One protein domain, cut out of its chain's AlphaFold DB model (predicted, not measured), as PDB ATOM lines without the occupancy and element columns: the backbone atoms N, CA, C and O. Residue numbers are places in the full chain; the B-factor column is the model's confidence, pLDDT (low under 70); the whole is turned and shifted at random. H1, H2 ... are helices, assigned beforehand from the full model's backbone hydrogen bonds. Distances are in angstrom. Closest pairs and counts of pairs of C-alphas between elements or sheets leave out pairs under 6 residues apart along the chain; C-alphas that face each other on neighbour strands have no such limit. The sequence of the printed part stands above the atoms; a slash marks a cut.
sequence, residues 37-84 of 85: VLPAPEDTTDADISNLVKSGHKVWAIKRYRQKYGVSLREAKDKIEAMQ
ATOM      1  N   VAL A  37      51.219  55.698 141.207       64.50
ATOM      2  CA  VAL A  37      50.730  54.326 140.969       64.50
ATOM      3  C   VAL A  37      50.028  54.215 139.611       64.50
ATOM      4  O   VAL A  37      50.008  53.145 139.006       64.50
ATOM      5  N   LEU A  38      49.458  55.318 139.111       65.94
ATOM      6  CA  LEU A  38      48.868  55.413 137.776       65.94
ATOM      7  C   LEU A  38      49.739  56.297 136.874       65.94
ATOM      8  O   LEU A  38      49.632  57.521 136.979       65.94
ATOM      9  N   PRO A  39      50.536  55.729 135.951       66.50
ATOM     10  CA  PRO A  39      51.207  56.528 134.929       66.50
ATOM     11  C   PRO A  39      50.168  57.174 134.006       66.50
ATOM     12  O   PRO A  39      49.017  56.721 133.931       66.50
ATOM     13  N   ALA A  40      50.560  58.237 133.305       67.31
ATOM     14  CA  ALA A  40      49.729  58.865 132.284       67.31
ATOM     15  C   ALA A  40      49.311  57.838 131.204       67.31
ATOM     16  O   ALA A  40      50.028  56.858 130.973       67.31
ATOM     17  N   PRO A  41      48.137  58.008 130.561       63.88
ATOM     18  CA  PRO A  41      47.697  57.117 129.486       63.88
ATOM     19  C   PRO A  41      48.743  56.966 128.376       63.88
ATOM     20  O   PRO A  41      48.895  55.864 127.855       63.88
ATOM     21  N   GLU A  42      49.459  58.046 128.047       65.31
ATOM     22  CA  GLU A  42      50.524  58.051 127.037       65.31
ATOM     23  C   GLU A  42      51.758  57.200 127.399       65.31
ATOM     24  O   GLU A  42      52.335  56.595 126.502       65.31
ATOM     25  N   ASP A  43      52.099  57.065 128.686       70.62
ATOM     26  CA  ASP A  43      53.331  56.400 129.159       70.62
ATOM     27  C   ASP A  43      53.070  55.079 129.905       70.62
ATOM     28  O   ASP A  43      53.919  54.559 130.630       70.62
ATOM     29  N   THR A  44      51.870  54.515 129.767       76.38
ATOM     30  CA  THR A  44      51.498  53.292 130.490       76.38
ATOM     31  C   THR A  44      52.312  52.083 130.002       76.38
ATOM     32  O   THR A  44      52.078  51.538 128.915       76.38
ATOM     33  N   THR A  45      53.215  51.583 130.848       81.75
ATOM     34  CA  THR A  45      54.016  50.382 130.575       81.75
ATOM     35  C   THR A  45      53.315  49.126 131.106       81.75
ATOM     36  O   THR A  45      52.466  49.183 131.994       81.75
ATOM     37  N   ASP A  46      53.662  47.947 130.581       82.00
ATOM     38  CA  ASP A  46      53.099  46.672 131.065       82.00
ATOM     39  C   ASP A  46      53.466  46.382 132.525       82.00
ATOM     40  O   ASP A  46      52.693  45.758 133.254       82.00
ATOM     41  N   ALA A  47      54.608  46.905 132.979       81.94
ATOM     42  CA  ALA A  47      55.010  46.887 134.380       81.94
ATOM     43  C   ALA A  47      54.009  47.639 135.275       81.94
ATOM     44  O   ALA A  47      53.654  47.143 136.344       81.94
ATOM     45  N   ASP A  48      53.493  48.782 134.822       83.75
ATOM     46  CA  ASP A  48      52.519  49.574 135.578       83.75
ATOM     47  C   ASP A  48      51.175  48.864 135.653       83.75
ATOM     48  O   ASP A  48      50.548  48.807 136.709       83.75
ATOM     49  N   ILE A  49      50.756  48.241 134.548       85.38
ATOM     50  CA  ILE A  49      49.555  47.407 134.518       85.38
ATOM     51  C   ILE A  49      49.703  46.253 135.518       85.38
ATOM     52  O   ILE A  49      48.815  46.056 136.345       85.38
ATOM     53  N   SER A  50      50.838  45.545 135.519       84.50
ATOM     54  CA  SER A  50      51.112  44.472 136.487       84.50
ATOM     55  C   SER A  50      51.105  44.979 137.935       84.50
ATOM     56  O   SER A  50      50.502  44.352 138.811       84.50
ATOM     57  N   ASN A  51      51.698  46.146 138.197       83.94
ATOM     58  CA  ASN A  51      51.680  46.779 139.516       83.94
ATOM     59  C   ASN A  51      50.257  47.143 139.963       83.94
ATOM     60  O   ASN A  51      49.911  46.934 141.128       83.94
ATOM     61  N   LEU A  52      49.400  47.615 139.054       83.94
ATOM     62  CA  LEU A  52      47.985  47.887 139.328       83.94
ATOM     63  C   LEU A  52      47.198  46.615 139.655       83.94
ATOM     64  O   LEU A  52      46.330  46.633 140.530       83.94
ATOM     65  N   VAL A  53      47.510  45.500 138.993       85.94
ATOM     66  CA  VAL A  53      46.913  44.197 139.318       85.94
ATOM     67  C   VAL A  53      47.330  43.750 140.721       85.94
ATOM     68  O   VAL A  53      46.468  43.405 141.531       85.94
ATOM     69  N   LYS A  54      48.628  43.834 141.044       83.38
ATOM     70  CA  LYS A  54      49.185  43.438 142.352       83.38
ATOM     71  C   LYS A  54      48.700  44.308 143.513       83.38
ATOM     72  O   LYS A  54      48.461  43.799 144.601       83.38
ATOM     73  N   SER A  55      48.516  45.604 143.280       80.94
ATOM     74  CA  SER A  55      47.989  46.555 144.273       80.94
ATOM     75  C   SER A  55      46.468  46.459 144.469       80.94
ATOM     76  O   SER A  55      45.897  47.197 145.270       80.94
ATOM     77  N   GLY A  56      45.783  45.548 143.764       82.19
ATOM     78  CA  GLY A  56      44.333  45.356 143.875       82.19
ATOM     79  C   GLY A  56      43.507  46.383 143.090       82.19
ATOM     80  O   GLY A  56      42.274  46.365 143.136       82.19
ATOM     81  N   HIS A  57      44.151  47.249 142.309       83.44
ATOM     82  CA  HIS A  57      43.535  48.280 141.475       83.44
ATOM     83  C   HIS A  57      43.093  47.742 140.100       83.44
ATOM     84  O   HIS A  57      43.339  48.355 139.060       83.44
ATOM     85  N   LYS A  58      42.376  46.611 140.075       84.31
ATOM     86  CA  LYS A  58      42.007  45.893 138.833       84.31
ATOM     87  C   LYS A  58      41.234  46.749 137.829       84.31
ATOM     88  O   LYS A  58      41.483  46.672 136.634       84.31
ATOM     89  N   VAL A  59      40.311  47.588 138.304       85.56
ATOM     90  CA  VAL A  59      39.511  48.474 137.437       85.56
ATOM     91  C   VAL A  59      40.412  49.443 136.668       85.56
ATOM     92  O   VAL A  59      40.208  49.675 135.477       85.56
ATOM     93  N   TRP A  60      41.446  49.959 137.331       84.44
ATOM     94  CA  TRP A  60      42.432  50.834 136.715       84.44
ATOM     95  C   TRP A  60      43.326  50.089 135.735       84.44
ATOM     96  O   TRP A  60      43.536  50.576 134.627       84.44
ATOM     97  N   ALA A  61      43.778  48.886 136.102       86.94
ATOM     98  CA  ALA A  61      44.548  48.025 135.211       86.94
ATOM     99  C   ALA A  61      43.777  47.730 133.911       86.94
ATOM    100  O   ALA A  61      44.326  47.876 132.824       86.94
ATOM    101  N   ILE A  62      42.476  47.429 134.006       89.56
ATOM    102  CA  ILE A  62      41.595  47.203 132.848       89.56
ATOM    103  C   ILE A  62      41.456  48.473 132.003       89.56
ATOM    104  O   ILE A  62      41.576  48.409 130.780       89.56
ATOM    105  N   LYS A  63      41.225  49.637 132.630       87.88
ATOM    106  CA  LYS A  63      41.123  50.929 131.924       87.88
ATOM    107  C   LYS A  63      42.409  51.225 131.144       87.88
ATOM    108  O   LYS A  63      42.332  51.605 129.977       87.88
ATOM    109  N   ARG A  64      43.569  50.996 131.765       86.38
ATOM    110  CA  ARG A  64      44.899  51.190 131.174       86.38
ATOM    111  C   ARG A  64      45.197  50.209 130.049       86.38
ATOM    112  O   ARG A  64      45.562  50.636 128.959       86.38
ATOM    113  N   TYR A  65      44.934  48.925 130.264       87.88
ATOM    114  CA  TYR A  65      45.074  47.898 129.235       87.88
ATOM    115  C   TYR A  65      44.198  48.213 128.013       87.88
ATOM    116  O   TYR A  65      44.651  48.143 126.874       87.88
ATOM    117  N   ARG A  66      42.959  48.663 128.240       89.88
ATOM    118  CA  ARG A  66      42.052  49.062 127.158       89.88
ATOM    119  C   ARG A  66      42.550  50.282 126.387       89.88
ATOM    120  O   ARG A  66      42.448  50.302 125.169       89.88
ATOM    121  N   GLN A  67      43.059  51.298 127.083       86.94
ATOM    122  CA  GLN A  67      43.605  52.502 126.447       86.94
ATOM    123  C   GLN A  67      44.853  52.195 125.616       86.94
ATOM    124  O   GLN A  67      44.990  52.731 124.523       86.94
ATOM    125  N   LYS A  68      45.716  51.300 126.108       85.44
ATOM    126  CA  LYS A  68      46.958  50.910 125.438       85.44
ATOM    127  C   LYS A  68      46.727  50.026 124.211       85.44
ATOM    128  O   LYS A  68      47.318  50.265 123.166       85.44
ATOM    129  N   TYR A  69      45.880  49.004 124.338       86.50
ATOM    130  CA  TYR A  69      45.692  47.989 123.294       86.50
ATOM    131  C   TYR A  69      44.447  48.206 122.427       86.50
ATOM    132  O   TYR A  69      44.257  47.492 121.448       86.50
ATOM    133  N   GLY A  70      43.572  49.153 122.780       88.25
ATOM    134  CA  GLY A  70      42.345  49.435 122.027       88.25
ATOM    135  C   GLY A  70      41.323  48.291 122.023       88.25
ATOM    136  O   GLY A  70      40.427  48.273 121.185       88.25
ATOM    137  N   VAL A  71      41.453  47.327 122.938       91.62
ATOM    138  CA  VAL A  71      40.611  46.121 122.992       91.62
ATOM    139  C   VAL A  71      39.229  46.391 123.588       91.62
ATOM    140  O   VAL A  71      38.955  47.444 124.173       91.62
ATOM    141  N   SER A  72      38.336  45.409 123.495       91.19
ATOM    142  CA  SER A  72      37.052  45.478 124.189       91.19
ATOM    143  C   SER A  72      37.224  45.388 125.715       91.19
ATOM    144  O   SER A  72      38.207  44.864 126.240       91.19
ATOM    145  N   LEU A  73      36.230  45.877 126.468       91.19
ATOM    146  CA  LEU A  73      36.238  45.784 127.936       91.19
ATOM    147  C   LEU A  73      36.324  44.328 128.421       91.19
ATOM    148  O   LEU A  73      36.943  44.053 129.447       91.19
ATOM    149  N   ARG A  74      35.700  43.407 127.678       91.69
ATOM    150  CA  ARG A  74      35.690  41.979 127.993       91.69
ATOM    151  C   ARG A  74      37.091  41.386 127.892       91.69
ATOM    152  O   ARG A  74      37.525  40.740 128.836       91.69
ATOM    153  N   GLU A  75      37.793  41.648 126.796       90.44
ATOM    154  CA  GLU A  75      39.161  41.156 126.583       90.44
ATOM    155  C   GLU A  75      40.145  41.759 127.581       90.44
ATOM    156  O   GLU A  75      40.971  41.045 128.146       90.44
ATOM    157  N   ALA A  76      40.024  43.062 127.857       91.44
ATOM    158  CA  ALA A  76      40.854  43.710 128.865       91.44
ATOM    159  C   ALA A  76      40.646  43.082 130.249       91.44
ATOM    160  O   ALA A  76      41.614  42.816 130.955       91.44
ATOM    161  N   LYS A  77      39.393  42.813 130.634       90.75
ATOM    162  CA  LYS A  77      39.092  42.142 131.901       90.75
ATOM    163  C   LYS A  77      39.699  40.742 131.949       90.75
ATOM    164  O   LYS A  77      40.386  40.439 132.915       90.75
ATOM    165  N   ASP A  78      39.474  39.940 130.914       93.25
ATOM    166  CA  ASP A  78      39.955  38.558 130.831       93.25
ATOM    167  C   ASP A  78      41.483  38.474 130.969       93.25
ATOM    168  O   ASP A  78      42.002  37.693 131.765       93.25
ATOM    169  N   LYS A  79      42.224  39.365 130.293       91.06
ATOM    170  CA  LYS A  79      43.687  39.423 130.428       91.06
ATOM    171  C   LYS A  79      44.165  39.869 131.795       91.06
ATOM    172  O   LYS A  79      45.106  39.279 132.316       91.06
ATOM    173  N   ILE A  80      43.530  40.874 132.385       89.50
ATOM    174  CA  ILE A  80      43.885  41.323 133.733       89.50
ATOM    175  C   ILE A  80      43.582  40.246 134.780       89.50
ATOM    176  O   ILE A  80      44.361  40.063 135.711       89.50
ATOM    177  N   GLU A  81      42.480  39.521 134.622       89.88
ATOM    178  CA  GLU A  81      42.093  38.418 135.501       89.88
ATOM    179  C   GLU A  81      43.071  37.241 135.374       89.88
ATOM    180  O   GLU A  81      43.527  36.717 136.388       89.88
ATOM    181  N   ALA A  82      43.512  36.920 134.153       88.38
ATOM    182  CA  ALA A  82      44.563  35.933 133.906       88.38
ATOM    183  C   ALA A  82      45.938  36.330 134.483       88.38
ATOM    184  O   ALA A  82      46.716  35.452 134.834       88.38
ATOM    185  N   MET A  83      46.249  37.628 134.598       83.44
ATOM    186  CA  MET A  83      47.487  38.124 135.231       83.44
ATOM    187  C   MET A  83      47.455  38.082 136.765       83.44
ATOM    188  O   MET A  83      48.475  38.331 137.408       83.44
ATOM    189  N   GLN A  84      46.277  37.874 137.349       76.44
ATOM    190  CA  GLN A  84      46.063  37.912 138.792       76.44
ATOM    191  C   GLN A  84      46.006  36.511 139.431       76.44
ATOM    192  O   GLN A  84      46.029  36.417 140.660       76.44
TER     193      GLN A  84
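AT A GLANCE: This is residues 37 to 84 of the 85 residues of an uncharacterized protein of Ketobacter sp (UniProt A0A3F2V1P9). Two helices, H1 and H2, lie side by side as a hairpin, and a third, H3, packs slantwise on H2. An unnamed stretch, residues 37 to 45, leads into H1. The printed part has 48 residues with three named helices, in the order H1, H2, H3, and no named strand; the class is all helix. It is compact, with a radius of gyration of the C-alphas of 9.3 A and spans of 23 by 21 by 14 A.

IN THESE COORDINATES: H1, residues 46 to 54, begins with C-alpha 46 at (53.099, 46.672, 131.065) and is 12.4 A long. H2, residues 58 to 69, is 16.1 A long. H3, residues 73 to 82, is 14.2 A long and ends with C-alpha 82 at (44.563, 35.933, 133.906).

HOW THE PARTS SIT: H1 and H2 touch as a helical hairpin, opposite ways at a shallow tilt of 17 degrees; their closest C-alphas, of Ile 49 and Ala 61, are 5.1 A apart. H2 and H3 touch at a steep tilt of 63 degrees, opposite ways, with the closest C-alphas, of Ile 62 and Ala 76, at 5.3 A. H1 and H3 are close but not clearly touching, their closest C-alphas, of Val 53 and Ile 80, 7.0 A apart. In H1, H2 and H3 every O i to N i+4 pair is within hydrogen-bond range.

THE WHOLE: The C-alphas farthest apart, of Glu 42 and Ala 82, are 23.9 A apart. The printed part has no cut, and both links between helices are tight. Mean pLDDT of the printed part is 83.4; residues 37 to 42 are under 70.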